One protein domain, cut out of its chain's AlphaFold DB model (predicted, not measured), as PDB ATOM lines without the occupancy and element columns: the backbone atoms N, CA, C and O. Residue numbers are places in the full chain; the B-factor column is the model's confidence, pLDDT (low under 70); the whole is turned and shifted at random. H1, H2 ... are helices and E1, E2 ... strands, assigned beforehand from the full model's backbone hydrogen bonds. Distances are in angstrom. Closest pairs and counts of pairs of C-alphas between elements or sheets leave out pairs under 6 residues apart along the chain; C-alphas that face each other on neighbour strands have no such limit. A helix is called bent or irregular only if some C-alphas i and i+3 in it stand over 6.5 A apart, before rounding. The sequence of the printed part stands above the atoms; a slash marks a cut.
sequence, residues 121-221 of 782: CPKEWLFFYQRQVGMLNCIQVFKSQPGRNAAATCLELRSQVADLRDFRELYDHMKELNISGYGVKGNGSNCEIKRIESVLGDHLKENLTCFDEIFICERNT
ATOM      1  N   CYS A 121     137.189 163.940 184.403       77.69
ATOM      2  CA  CYS A 121     137.608 162.625 183.944       77.69
ATOM      3  C   CYS A 121     137.881 161.642 185.104       77.69
ATOM      4  O   CYS A 121     138.185 162.040 186.233       77.69
ATOM      5  N   PRO A 122     137.750 160.319 184.875       78.12
ATOM      6  CA  PRO A 122     138.217 159.315 185.833       78.12
ATOM      7  C   PRO A 122     139.727 159.421 186.111       78.12
ATOM      8  O   PRO A 122     140.475 159.950 185.301       78.12
ATOM      9  N   LYS A 123     140.196 158.845 187.230       73.19
ATOM     10  CA  LYS A 123     141.585 158.987 187.727       73.19
ATOM     11  C   LYS A 123     142.683 158.554 186.730       73.19
ATOM     12  O   LYS A 123     143.822 158.986 186.860       73.19
ATOM     13  N   GLU A 124     142.350 157.697 185.769       76.38
ATOM     14  CA  GLU A 124     143.282 157.151 184.767       76.38
ATOM     15  C   GLU A 124     143.068 157.715 183.354       76.38
ATOM     16  O   GLU A 124     143.668 157.234 182.399       76.38
ATOM     17  N   TRP A 125     142.189 158.709 183.223       83.25
ATOM     18  CA  TRP A 125     141.797 159.316 181.958       83.25
ATOM     19  C   TRP A 125     142.316 160.750 181.894       83.25
ATOM     20  O   TRP A 125     142.309 161.474 182.892       83.25
ATOM     21  N   LEU A 126     142.723 161.164 180.703       80.25
ATOM     22  CA  LEU A 126     143.152 162.522 180.404       80.25
ATOM     23  C   LEU A 126     141.983 163.291 179.799       80.25
ATOM     24  O   LEU A 126     141.179 162.729 179.065       80.25
ATOM     25  N   PHE A 127     141.878 164.572 180.096       77.75
ATOM     26  CA  PHE A 127     140.985 165.490 179.409       77.75
ATOM     27  C   PHE A 127     141.627 165.898 178.083       77.75
ATOM     28  O   PHE A 127     142.805 166.241 178.089       77.75
ATOM     29  N   PHE A 128     140.893 165.859 176.970       77.06
ATOM     30  CA  PHE A 128     141.397 166.246 175.649       77.06
ATOM     31  C   PHE A 128     140.767 167.553 175.166       77.06
ATOM     32  O   PHE A 128     139.549 167.727 175.184       77.06
ATOM     33  N   TYR A 129     141.618 168.468 174.710       63.88
ATOM     34  CA  TYR A 129     141.245 169.821 174.322       63.88
ATOM     35  C   TYR A 129     141.159 169.964 172.795       63.88
ATOM     36  O   TYR A 129     142.106 170.403 172.140       63.88
ATOM     37  N   GLN A 130     140.010 169.614 172.208       59.06
ATOM     38  CA  GLN A 130     139.793 169.777 170.768       59.06
ATOM     39  C   GLN A 130     139.452 171.235 170.400       59.06
ATOM     40  O   GLN A 130     138.687 171.916 171.080       59.06
ATOM     41  N   ARG A 131     140.019 171.727 169.289       48.50
ATOM     42  CA  ARG A 131     139.940 173.144 168.872       48.50
ATOM     43  C   ARG A 131     138.553 173.655 168.477       48.50
ATOM     44  O   ARG A 131     138.355 174.869 168.460       48.50
ATOM     45  N   GLN A 132     137.600 172.779 168.159       45.16
ATOM     46  CA  GLN A 132     136.198 173.180 168.064       45.16
ATOM     47  C   GLN A 132     135.569 173.084 169.454       45.16
ATOM     48  O   GLN A 132     135.277 171.997 169.951       45.16
ATOM     49  N   VAL A 133     135.392 174.248 170.084       39.94
ATOM     50  CA  VAL A 133     134.828 174.404 171.432       39.94
ATOM     51  C   VAL A 133     133.459 173.720 171.510       39.94
ATOM     52  O   VAL A 133     132.473 174.239 170.991       39.94
ATOM     53  N   GLY A 134     133.394 172.555 172.163       41.97
ATOM     54  CA  GLY A 134     132.142 171.816 172.354       41.97
ATOM     55  C   GLY A 134     132.295 170.330 172.687       41.97
ATOM     56  O   GLY A 134     131.482 169.807 173.447       41.97
ATOM     57  N   MET A 135     133.330 169.649 172.181       50.38
ATOM     58  CA  MET A 135     133.569 168.229 172.487       50.38
ATOM     59  C   MET A 135     134.493 168.071 173.696       50.38
ATOM     60  O   MET A 135     135.716 168.064 173.589       50.38
ATOM     61  N   LEU A 136     133.873 167.980 174.875       63.91
ATOM     62  CA  LEU A 136     134.547 167.713 176.144       63.91
ATOM     63  C   LEU A 136     134.724 166.193 176.293       63.91
ATOM     64  O   LEU A 136     133.866 165.508 176.866       63.91
ATOM     65  N   ASN A 137     135.829 165.668 175.754       77.38
ATOM     66  CA  ASN A 137     136.134 164.239 175.769       77.38
ATOM     67  C   ASN A 137     137.269 163.923 176.749       77.38
ATOM     68  O   ASN A 137     138.355 164.497 176.706       77.38
ATOM     69  N   CYS A 138     137.021 162.954 177.623       84.06
ATOM     70  CA  CYS A 138     138.064 162.252 178.348       84.06
ATOM     71  C   CYS A 138     138.593 161.121 177.471       84.06
ATOM     72  O   CYS A 138     137.795 160.350 176.935       84.06
ATOM     73  N   ILE A 139     139.909 160.959 177.406       85.44
ATOM     74  CA  ILE A 139     140.594 159.924 176.636       85.44
ATOM     75  C   ILE A 139     141.456 159.013 177.522       85.44
ATOM     76  O   ILE A 139     141.983 159.436 178.553       85.44
ATOM     77  N   GLN A 140     141.621 157.757 177.113       86.56
ATOM     78  CA  GLN A 140     142.587 156.818 177.686       86.56
ATOM     79  C   GLN A 140     143.228 156.004 176.556       86.56
ATOM     80  O   GLN A 140     142.531 155.508 175.671       86.56
ATOM     81  N   VAL A 141     144.558 155.889 176.575       84.25
ATOM     82  CA  VAL A 141     145.336 155.199 175.533       84.25
ATOM     83  C   VAL A 141     145.670 153.782 175.968       84.25
ATOM     84  O   VAL A 141     146.004 153.548 177.129       84.25
ATOM     85  N   PHE A 142     145.616 152.852 175.018       83.75
ATOM     86  CA  PHE A 142     145.960 151.453 175.218       83.75
ATOM     87  C   PHE A 142     146.855 150.941 174.090       83.75
ATOM     88  O   PHE A 142     146.575 151.166 172.909       83.75
ATOM     89  N   LYS A 143     147.884 150.168 174.445       83.06
ATOM     90  CA  LYS A 143     148.595 149.311 173.498       83.06
ATOM     91  C   LYS A 143     147.701 148.165 173.018       83.06
ATOM     92  O   LYS A 143     147.088 147.446 173.818       83.06
ATOM     93  N   SER A 144     147.648 147.994 171.701       77.38
ATOM     94  CA  SER A 144     147.047 146.843 171.030       77.38
ATOM     95  C   SER A 144     147.825 145.577 171.391       77.38
ATOM     96  O   SER A 144     149.055 145.582 171.468       77.38
ATOM     97  N   GLN A 145     147.110 144.483 171.641       79.31
ATOM     98  CA  GLN A 145     147.696 143.179 171.950       79.31
ATOM     99  C   GLN A 145     146.885 142.081 171.253       79.31
ATOM    100  O   GLN A 145     145.665 142.230 171.124       79.31
ATOM    101  N   PRO A 146     147.503 140.954 170.844       67.75
ATOM    102  CA  PRO A 146     146.773 139.823 170.278       67.75
ATOM    103  C   PRO A 146     145.645 139.361 171.214       67.75
ATOM    104  O   PRO A 146     145.893 138.931 172.337       67.75
ATOM    105  N   GLY A 147     144.396 139.475 170.752       66.00
ATOM    106  CA  GLY A 147     143.187 139.155 171.526       66.00
ATOM    107  C   GLY A 147     142.476 140.351 172.180       66.00
ATOM    108  O   GLY A 147     141.323 140.209 172.583       66.00
ATOM    109  N   ARG A 148     143.088 141.542 172.238       74.31
ATOM    110  CA  ARG A 148     142.471 142.755 172.803       74.31
ATOM    111  C   ARG A 148     141.786 143.586 171.714       74.31
ATOM    112  O   ARG A 148     142.398 144.448 171.095       74.31
ATOM    113  N   ASN A 149     140.496 143.340 171.483       83.88
ATOM    114  CA  ASN A 149     139.700 144.125 170.536       83.88
ATOM    115  C   ASN A 149     139.446 145.547 171.085       83.88
ATOM    116  O   ASN A 149     138.871 145.703 172.166       83.88
ATOM    117  N   ALA A 150     139.847 146.574 170.328       83.12
ATOM    118  CA  ALA A 150     139.691 147.982 170.693       83.12
ATOM    119  C   ALA A 150     138.226 148.372 170.963       83.12
ATOM    120  O   ALA A 150     137.923 148.960 172.000       83.12
ATOM    121  N   ALA A 151     137.305 147.975 170.079       85.38
ATOM    122  CA  ALA A 151     135.886 148.297 170.213       85.38
ATOM    123  C   ALA A 151     135.266 147.645 171.459       85.38
ATOM    124  O   ALA A 151     134.522 148.300 172.182       85.38
ATOM    125  N   ALA A 152     135.618 146.388 171.751       85.38
ATOM    126  CA  ALA A 152     135.164 145.704 172.965       85.38
ATOM    127  C   ALA A 152     135.740 146.357 174.235       85.38
ATOM    128  O   ALA A 152     134.996 146.625 175.175       85.38
ATOM    129  N   THR A 153     137.037 146.691 174.228       86.12
ATOM    130  CA  THR A 153     137.720 147.330 175.368       86.12
ATOM    131  C   THR A 153     137.099 148.691 175.702       86.12
ATOM    132  O   THR A 153     136.844 148.980 176.868       86.12
ATOM    133  N   CYS A 154     136.814 149.528 174.698       87.69
ATOM    134  CA  CYS A 154     136.146 150.805 174.945       87.69
ATOM    135  C   CYS A 154     134.680 150.600 175.381       87.69
ATOM    136  O   CYS A 154     134.226 151.228 176.337       87.69
ATOM    137  N   LEU A 155     133.947 149.651 174.785       88.38
ATOM    138  CA  LEU A 155     132.566 149.356 175.186       88.38
ATOM    139  C   LEU A 155     132.457 148.955 176.672       88.38
ATOM    140  O   LEU A 155     131.582 149.460 177.378       88.38
ATOM    141  N   GLU A 156     133.367 148.110 177.171       87.81
ATOM    142  CA  GLU A 156     133.458 147.734 178.595       87.81
ATOM    143  C   GLU A 156     133.673 148.952 179.510       87.81
ATOM    144  O   GLU A 156     133.070 149.057 180.581       87.81
ATOM    145  N   LEU A 157     134.475 149.918 179.056       85.00
ATOM    146  CA  LEU A 157     134.758 151.180 179.747       85.00
ATOM    147  C   LEU A 157     133.658 152.249 179.568       85.00
ATOM    148  O   LEU A 157     133.772 153.347 180.128       85.00
ATOM    149  N   ARG A 158     132.575 151.927 178.843       84.81
ATOM    150  CA  ARG A 158     131.483 152.837 178.442       84.81
ATOM    151  C   ARG A 158     131.984 154.035 177.626       84.81
ATOM    152  O   ARG A 158     131.560 155.171 177.844       84.81
ATOM    153  N   SER A 159     132.903 153.760 176.710       85.44
ATOM    154  CA  SER A 159     133.558 154.692 175.795       85.44
ATOM    155  C   SER A 159     133.476 154.183 174.350       85.44
ATOM    156  O   SER A 159     133.053 153.056 174.089       85.44
ATOM    157  N   GLN A 160     133.881 155.021 173.399       86.81
ATOM    158  CA  GLN A 160     134.029 154.674 171.983       86.81
ATOM    159  C   GLN A 160     135.502 154.768 171.564       86.81
ATOM    160  O   GLN A 160     136.316 155.323 172.299       86.81
ATOM    161  N   VAL A 161     135.867 154.193 170.418       86.75
ATOM    162  CA  VAL A 161     137.222 154.343 169.858       86.75
ATOM    163  C   VAL A 161     137.304 155.709 169.173       86.75
ATOM    164  O   VAL A 161     136.459 156.002 168.331       86.75
ATOM    165  N   ALA A 162     138.294 156.528 169.532       84.50
ATOM    166  CA  ALA A 162     138.513 157.847 168.937       84.50
ATOM    167  C   ALA A 162     139.153 157.743 167.539       84.50
ATOM    168  O   ALA A 162     139.917 156.809 167.276       84.50
ATOM    169  N   ASP A 163     138.905 158.720 166.660       81.81
ATOM    170  CA  ASP A 163     139.623 158.813 165.383       81.81
ATOM    171  C   ASP A 163     141.047 159.348 165.617       81.81
ATOM    172  O   ASP A 163     141.254 160.450 166.129       81.81
ATOM    173  N   LEU A 164     142.058 158.567 165.224       78.75
ATOM    174  CA  LEU A 164     143.465 158.969 165.317       78.75
ATOM    175  C   LEU A 164     143.811 160.134 164.369       78.75
ATOM    176  O   LEU A 164     144.834 160.797 164.560       78.75
ATOM    177  N   ARG A 165     142.961 160.415 163.371       77.25
ATOM    178  CA  ARG A 165     143.106 161.560 162.467       77.25
ATOM    179  C   ARG A 165     143.111 162.887 163.216       77.25
ATOM    180  O   ARG A 165     143.993 163.697 162.950       77.25
ATOM    181  N   ASP A 166     142.221 163.068 164.189       72.69
ATOM    182  CA  ASP A 166     142.099 164.310 164.960       72.69
ATOM    183  C   ASP A 166     143.402 164.642 165.707       72.69
ATOM    184  O   ASP A 166     143.845 165.792 165.746       72.69
ATOM    185  N   PHE A 167     144.077 163.617 166.239       77.25
ATOM    186  CA  PHE A 167     145.377 163.748 166.903       77.25
ATOM    187  C   PHE A 167     146.504 164.070 165.916       77.25
ATOM    188  O   PHE A 167     147.410 164.836 166.248       77.25
ATOM    189  N   ARG A 168     146.454 163.520 164.695       74.69
ATOM    190  CA  ARG A 168     147.423 163.827 163.634       74.69
ATOM    191  C   ARG A 168     147.251 165.258 163.117       74.69
ATOM    192  O   ARG A 168     148.245 165.971 163.022       74.69
ATOM    193  N   GLU A 169     146.024 165.688 162.837       74.06
ATOM    194  CA  GLU A 169     145.715 167.056 162.396       74.06
ATOM    195  C   GLU A 169     146.113 168.085 163.464       74.06
ATOM    196  O   GLU A 169     146.731 169.105 163.149       74.06
ATOM    197  N   LEU A 170     145.862 167.783 164.744       72.12
ATOM    198  CA  LEU A 170     146.326 168.605 165.860       72.12
ATOM    199  C   LEU A 170     147.858 168.635 165.971       72.12
ATOM    200  O   LEU A 170     148.422 169.710 166.166       72.12
ATOM    201  N   TYR A 171     148.544 167.496 165.819       74.25
ATOM    202  CA  TYR A 171     150.011 167.444 165.810       74.25
ATOM    203  C   TYR A 171     150.604 168.283 164.675       74.25
ATOM    204  O   TYR A 171     151.498 169.094 164.921       74.25
ATOM    205  N   ASP A 172     150.126 168.094 163.442       73.50
ATOM    206  CA  ASP A 172     150.663 168.789 162.274       73.50
ATOM    207  C   ASP A 172     150.424 170.308 162.413       73.50
ATOM    208  O   ASP A 172     151.357 171.084 162.197       73.50
ATOM    209  N   HIS A 173     149.272 170.736 162.948       69.81
ATOM    210  CA  HIS A 173     149.037 172.142 163.284       69.81
ATOM    211  C   HIS A 173     149.965 172.678 164.396       69.81
ATOM    212  O   HIS A 173     150.548 173.751 164.263       69.81
ATOM    213  N   MET A 174     150.123 171.962 165.515       65.44
ATOM    214  CA  MET A 174     150.980 172.403 166.633       65.44
ATOM    215  C   MET A 174     152.465 172.460 166.238       65.44
ATOM    216  O   MET A 174     153.217 173.301 166.729       65.44
ATOM    217  N   LYS A 175     152.879 171.594 165.307       68.75
ATOM    218  CA  LYS A 175     154.213 171.581 164.701       68.75
ATOM    219  C   LYS A 175     154.448 172.796 163.797       68.75
ATOM    220  O   LYS A 175     155.538 173.360 163.842       68.75
ATOM    221  N   GLU A 176     153.459 173.215 163.004       66.50
ATOM    222  CA  GLU A 176     153.536 174.452 162.204       66.50
ATOM    223  C   GLU A 176     153.711 175.704 163.081       66.50
ATOM    224  O   GLU A 176     154.415 176.633 162.688       66.50
ATOM    225  N   LEU A 177     153.157 175.700 164.298       57.00
ATOM    226  CA  LEU A 177     153.319 176.775 165.287       57.00
ATOM    227  C   LEU A 177     154.687 176.788 166.006       57.00
ATOM    228  O   LEU A 177     154.944 177.706 166.783       57.00
ATOM    229  N   ASN A 178     155.559 175.800 165.761       62.72
ATOM    230  CA  ASN A 178     156.919 175.692 166.317       62.72
ATOM    231  C   ASN A 178     156.997 175.809 167.860       62.72
ATOM    232  O   ASN A 178     157.887 176.453 168.422       62.72
ATOM    233  N   ILE A 179     156.040 175.190 168.558       57.56
ATOM    234  CA  ILE A 179     155.924 175.245 170.022       57.56
ATOM    235  C   ILE A 179     157.072 174.463 170.681       57.56
ATOM    236  O   ILE A 179     157.346 173.310 170.349       57.56
ATOM    237  N   SER A 180     157.743 175.063 171.669       57.38
ATOM    238  CA  SER A 180     158.837 174.411 172.399       57.38
ATOM    239  C   SER A 180     158.357 173.153 173.132       57.38
ATOM    240  O   SER A 180     157.478 173.237 173.985       57.38
ATOM    241  N   GLY A 181     158.959 172.002 172.823       57.88
ATOM    242  CA  GLY A 181     158.534 170.683 173.318       57.88
ATOM    243  C   GLY A 181     157.786 169.860 172.264       57.88
ATOM    244  O   GLY A 181     157.895 168.636 172.264       57.88
ATOM    245  N   TYR A 182     157.145 170.512 171.288       61.84
ATOM    246  CA  TYR A 182     156.514 169.851 170.147       61.84
ATOM    247  C   TYR A 182     157.527 169.582 169.039       61.84
ATOM    248  O   TYR A 182     157.891 170.462 168.262       61.84
ATOM    249  N   GLY A 183     157.967 168.330 168.927       58.34
ATOM    250  CA  GLY A 183     158.771 167.906 167.790       58.34
ATOM    251  C   GLY A 183     159.432 166.554 167.991       58.34
ATOM    252  O   GLY A 183     160.208 166.349 168.926       58.34
ATOM    253  N   VAL A 184     159.201 165.640 167.047       59.72
ATOM    254  CA  VAL A 184     159.949 164.383 166.993       59.72
ATOM    255  C   VAL A 184     161.413 164.701 166.673       59.72
ATOM    256  O   VAL A 184     161.744 165.067 165.546       59.72
ATOM    257  N   LYS A 185     162.299 164.567 167.669       52.44
ATOM    258  CA  LYS A 185     163.752 164.751 167.512       52.44
ATOM    259  C   LYS A 185     164.347 163.645 166.630       52.44
ATOM    260  O   LYS A 185     164.855 162.642 167.125       52.44
ATOM    261  N   GLY A 186     164.276 163.837 165.316       52.72
ATOM    262  CA  GLY A 186     164.884 162.962 164.317       52.72
ATOM    263  C   GLY A 186     164.408 163.281 162.902       52.72
ATOM    264  O   GLY A 186     163.208 163.281 162.630       52.72
ATOM    265  N   ASN A 187     165.348 163.505 161.981       44.53
ATOM    266  CA  ASN A 187     165.031 163.652 160.561       44.53
ATOM    267  C   ASN A 187     164.425 162.344 160.017       44.53
ATOM    268  O   ASN A 187     165.132 161.355 159.848       44.53
ATOM    269  N   GLY A 188     163.126 162.363 159.698       54.38
ATOM    270  CA  GLY A 188     162.497 161.392 158.794       54.38
ATOM    271  C   GLY A 188     161.643 160.269 159.398       54.38
ATOM    272  O   GLY A 188     161.119 159.464 158.631       54.38
ATOM    273  N   SER A 189     161.432 160.177 160.718       54.88
ATOM    274  CA  SER A 189     160.566 159.112 161.259       54.88
ATOM    275  C   SER A 189     159.069 159.436 161.115       54.88
ATOM    276  O   SER A 189     158.515 160.190 161.916       54.88
ATOM    277  N   ASN A 190     158.385 158.786 160.166       65.50
ATOM    278  CA  ASN A 190     156.915 158.758 160.027       65.50
ATOM    279  C   ASN A 190     156.211 157.922 161.123       65.50
ATOM    280  O   ASN A 190     155.238 157.220 160.871       65.50
ATOM    281  N   CYS A 191     156.713 157.981 162.354       76.25
ATOM    282  CA  CYS A 191     156.188 157.221 163.478       76.25
ATOM    283  C   CYS A 191     154.937 157.907 164.043       76.25
ATOM    284  O   CYS A 191     155.044 158.911 164.745       76.25
ATOM    285  N   GLU A 192     153.763 157.368 163.713       73.69
ATOM    286  CA  GLU A 192     152.448 157.856 164.157       73.69
ATOM    287  C   GLU A 192     152.344 157.918 165.684       73.69
ATOM    288  O   GLU A 192     151.972 158.954 166.232       73.69
ATOM    289  N   ILE A 193     152.805 156.865 166.368       75.19
ATOM    290  CA  ILE A 193     152.896 156.809 167.831       75.19
ATOM    291  C   ILE A 193     153.655 158.013 168.391       75.19
ATOM    292  O   ILE A 193     153.119 158.699 169.247       75.19
ATOM    293  N   LYS A 194     154.829 158.365 167.847       76.00
ATOM    294  CA  LYS A 194     155.611 159.522 168.327       76.00
ATOM    295  C   LYS A 194     154.931 160.875 168.108       76.00
ATOM    296  O   LYS A 194     155.213 161.825 168.839       76.00
ATOM    297  N   ARG A 195     154.042 160.989 167.116       77.88
ATOM    298  CA  ARG A 195     153.218 162.196 166.917       77.88
ATOM    299  C   ARG A 195     152.127 162.278 167.982       77.88
ATOM    300  O   ARG A 195     151.958 163.329 168.590       77.88
ATOM    301  N   ILE A 196     151.459 161.157 168.248       76.19
ATOM    302  CA  ILE A 196     150.431 161.035 169.287       76.19
ATOM    303  C   ILE A 196     151.051 161.245 170.683       76.19
ATOM    304  O   ILE A 196     150.546 162.060 171.441       76.19
ATOM    305  N   GLU A 197     152.202 160.641 170.991       75.31
ATOM    306  CA  GLU A 197     153.003 160.912 172.200       75.31
ATOM    307  C   GLU A 197     153.309 162.407 172.363       75.31
ATOM    308  O   GLU A 197     153.093 162.963 173.435       75.31
ATOM    309  N   SER A 198     153.738 163.088 171.293       73.75
ATOM    310  CA  SER A 198     154.011 164.535 171.335       73.75
ATOM    311  C   SER A 198     152.759 165.361 171.671       73.75
ATOM    312  O   SER A 198     152.865 166.412 172.293       73.75
ATOM    313  N   VAL A 199     151.568 164.901 171.272       75.12
ATOM    314  CA  VAL A 199     150.274 165.527 171.608       75.12
ATOM    315  C   VAL A 199     149.846 165.209 173.045       75.12
ATOM    316  O   VAL A 199     149.235 166.058 173.686       75.12
ATOM    317  N   LEU A 200     150.175 164.020 173.556       74.12
ATOM    318  CA  LEU A 200     149.747 163.529 174.869       74.12
ATOM    319  C   LEU A 200     150.713 163.846 176.027       74.12
ATOM    320  O   LEU A 200     150.335 163.706 177.193       74.12
ATOM    321  N   GLY A 201     151.945 164.257 175.723       70.69
ATOM    322  CA  GLY A 201     152.982 164.551 176.713       70.69
ATOM    323  C   GLY A 201     153.386 163.333 177.557       70.69
ATOM    324  O   GLY A 201     153.178 162.179 177.182       70.69
ATOM    325  N   ASP A 202     153.934 163.596 178.745       64.25
ATOM    326  CA  ASP A 202     154.524 162.587 179.646       64.25
ATOM    327  C   ASP A 202     153.494 161.671 180.352       64.25
ATOM    328  O   ASP A 202     153.802 160.992 181.334       64.25
ATOM    329  N   HIS A 203     152.234 161.662 179.913       63.03
ATOM    330  CA  HIS A 203     151.138 160.966 180.597       63.03
ATOM    331  C   HIS A 203     150.958 159.492 180.194       63.03
ATOM    332  O   HIS A 203     150.129 158.786 180.777       63.03
ATOM    333  N   LEU A 204     151.745 159.000 179.235       65.69
ATOM    334  CA  LEU A 204     151.750 157.599 178.817       65.69
ATOM    335  C   LEU A 204     152.619 156.751 179.759       65.69
ATOM    336  O   LEU A 204     153.821 156.959 179.881       65.69
ATOM    337  N   LYS A 205     152.001 155.766 180.424       58.72
ATOM    338  CA  LYS A 205     152.686 154.847 181.358       58.72
ATOM    339  C   LYS A 205     153.353 153.643 180.684       58.72
ATOM    340  O   LYS A 205     154.087 152.910 181.341       58.72
ATOM    341  N   GLU A 206     153.041 153.386 179.419       65.69
ATOM    342  CA  GLU A 206     153.532 152.225 178.677       65.69
ATOM    343  C   GLU A 206     154.708 152.644 177.786       65.69
ATOM    344  O   GLU A 206     154.616 153.636 177.069       65.69
ATOM    345  N   ASN A 207     155.805 151.877 177.805       68.50
ATOM    346  CA  ASN A 207     156.913 152.069 176.864       68.50
ATOM    347  C   ASN A 207     156.456 151.649 175.460       68.50
ATOM    348  O   ASN A 207     156.515 150.466 175.104       68.50
ATOM    349  N   LEU A 208     155.985 152.620 174.683       72.81
ATOM    350  CA  LEU A 208     155.591 152.436 173.296       72.81
ATOM    351  C   LEU A 208     156.806 152.542 172.365       72.81
ATOM    352  O   LEU A 208     157.789 153.241 172.613       72.81
ATOM    353  N   THR A 209     156.737 151.809 171.264       74.56
ATOM    354  CA  THR A 209     157.719 151.814 170.182       74.56
ATOM    355  C   THR A 209     157.015 152.072 168.858       74.56
ATOM    356  O   THR A 209     155.821 151.836 168.717       74.56
ATOM    357  N   CYS A 210     157.757 152.491 167.832       75.00
ATOM    358  CA  CYS A 210     157.191 152.748 166.501       75.00
ATOM    359  C   CYS A 210     156.682 151.499 165.751       75.00
ATOM    360  O   CYS A 210     156.241 151.635 164.613       75.00
ATOM    361  N   PHE A 211     156.778 150.311 166.355       75.06
ATOM    362  CA  PHE A 211     156.247 149.046 165.834       75.06
ATOM    363  C   PHE A 211     154.995 148.573 166.572       75.06
ATOM    364  O   PHE A 211     154.407 147.566 166.183       75.06
ATOM    365  N   ASP A 212     154.609 149.258 167.647       77.44
ATOM    366  CA  ASP A 212     153.382 148.941 168.356       77.44
ATOM    367  C   ASP A 212     152.170 149.482 167.588       77.44
ATOM    368  O   ASP A 212     152.261 150.436 166.818       77.44
ATOM    369  N   GLU A 213     151.011 148.883 167.831       78.00
ATOM    370  CA  GLU A 213     149.720 149.474 167.490       78.00
ATOM    371  C   GLU A 213     149.096 150.036 168.772       78.00
ATOM    372  O   GLU A 213     149.214 149.434 169.845       78.00
ATOM    373  N   ILE A 214     148.406 151.172 168.675       82.50
ATOM    374  CA  ILE A 214     147.670 151.775 169.791       82.50
ATOM    375  C   ILE A 214     146.242 152.106 169.377       82.50
ATOM    376  O   ILE A 214     145.966 152.383 168.211       82.50
ATOM    377  N   PHE A 215     145.342 152.125 170.354       85.88
ATOM    378  CA  PHE A 215     144.016 152.709 170.207       85.88
ATOM    379  C   PHE A 215     143.714 153.626 171.390       85.88
ATOM    380  O   PHE A 215     144.220 153.442 172.500       85.88
ATOM    381  N   ILE A 216     142.886 154.634 171.136       86.19
ATOM    382  CA  ILE A 216     142.451 155.605 172.134       86.19
ATOM    383  C   ILE A 216     140.960 155.378 172.351       86.19
ATOM    384  O   ILE A 216     140.184 155.395 171.396       86.19
ATOM    385  N   CYS A 217     140.556 155.156 173.597       87.75
ATOM    386  CA  CYS A 217     139.150 155.217 173.967       87.75
ATOM    387  C   CYS A 217     138.800 156.647 174.375       87.75
ATOM    388  O   CYS A 217     139.525 157.240 175.170       87.75
ATOM    389  N   GLU A 218     137.666 157.165 173.914       87.50
ATOM    390  CA  GLU A 218     137.117 158.463 174.306       87.50
ATOM    391  C   GLU A 218     135.707 158.348 174.899       87.50
ATOM    392  O   GLU A 218     134.920 157.460 174.564       87.50
ATOM    393  N   ARG A 219     135.371 159.261 175.805       86.38
ATOM    394  CA  ARG A 219     134.047 159.365 176.427       86.38
ATOM    395  C   ARG A 219     133.756 160.803 176.819       86.38
ATOM    396  O   ARG A 219     134.660 161.526 177.224       86.38
ATOM    397  N   ASN A 220     132.481 161.162 176.845       79.94
ATOM    398  CA  ASN A 220     132.051 162.444 177.391       79.94
ATOM    399  C   ASN A 220     132.508 162.606 178.854       79.94
ATOM    400  O   ASN A 220     132.497 161.655 179.652       79.94
ATOM    401  N   THR A 221     132.855 163.836 179.224       74.00
ATOM    402  CA  THR A 221     133.141 164.221 180.612       74.00
ATOM    403  C   THR A 221     131.976 163.922 181.553       74.00
ATOM    404  O   THR A 221     130.803 164.060 181.190       74.00
TER     405      THR A 221
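Overview. This is residues 121 to 221 of the 782 residues of an uncharacterized protein of Araneus ventricosus (UniProt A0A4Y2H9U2). A small, twisted sheet of three antiparallel strands, E1, E2 and E3, stands between the short helix H1, over E3, and a crossed pair of helices, H2 and H3, on the other side. Beyond that pair the unnamed residues 177 to 191 loop out, and the longest axis runs from H1 to this loop. The printed part has 101 residues, with three named helices and three named strands in the order E1, E2, H1, H2, H3, E3; the sheet's order is E1, E2, E3. The class is mixed, helices and strands; the whole is compact, with a radius of gyration of the C-alphas of 13.8 A and spans of 39 by 35 by 22 A.

Arrangement. Start at E1, residues 126 to 129, an edge strand that forms a hairpin with E2, residues 136 to 143; look for N 126 and O 139, 2.9 A apart and within hydrogen-bond range. On the other side of E2 is E3, residues 214 to 220, antiparallel to it at 156 degrees, with N 140 and O 217 within hydrogen-bond range at 2.9 A. The sheet is only just strongly twisted, with C-alphas up to 4.1 A off its best plane. H1, residues 150 to 156, is on the sheet over E3 at a height of 8.9 A, and the closest C-alphas of the two are those of Cys 154 and Cys 217, 5.4 A apart. After H1, residues 160 to 161 pair antiparallel with residues 217 to 218 of E3. H2, residues 164 to 176, only grazes the sheet with its residues 164 to 170. With its residues 167 to 171 alone H2 touches H3, residues 192 to 203, about perpendicular at 81 degrees; their closest C-alphas are those of Tyr 171 and Val 199, 6.1 A apart. H3, on one face of the sheet at a height of 8.3 A, gives two layers, helix over sheet. H1 and H3 are apart. Each O i to N i+4 pair is within hydrogen-bond range in H1 and H2, and 6 of 8 are in H3.

Along the chain. Find C-alpha 126 at (143.152, 162.522, 180.404), where E1 begins its 9.7 A. E2 covers 23.3 A and H1 10.1 A. H2 runs 18.7 A from C-alpha 164 at (143.465, 158.969, 165.317). H3 covers 16.8 A and is irregular, with C-alphas 199 and 202 9.6 A apart. E3 runs 20.4 A to C-alpha 220 at (132.051, 162.444, 177.391).

Size, cuts and confidence. The two C-alphas farthest apart are those of Glu 156 and Asn 187, at 39.7 A, while those of Cys 121 and Thr 221, first and last printed, are 5.8 A apart. The printed part has no cut, and the link from H2 to H3, 15 residues, is long. The mean pLDDT of the printed part is 72.7; look for values under 70 at residues 129 to 136, 146 to 147, 173 to 190 and 202 to 207.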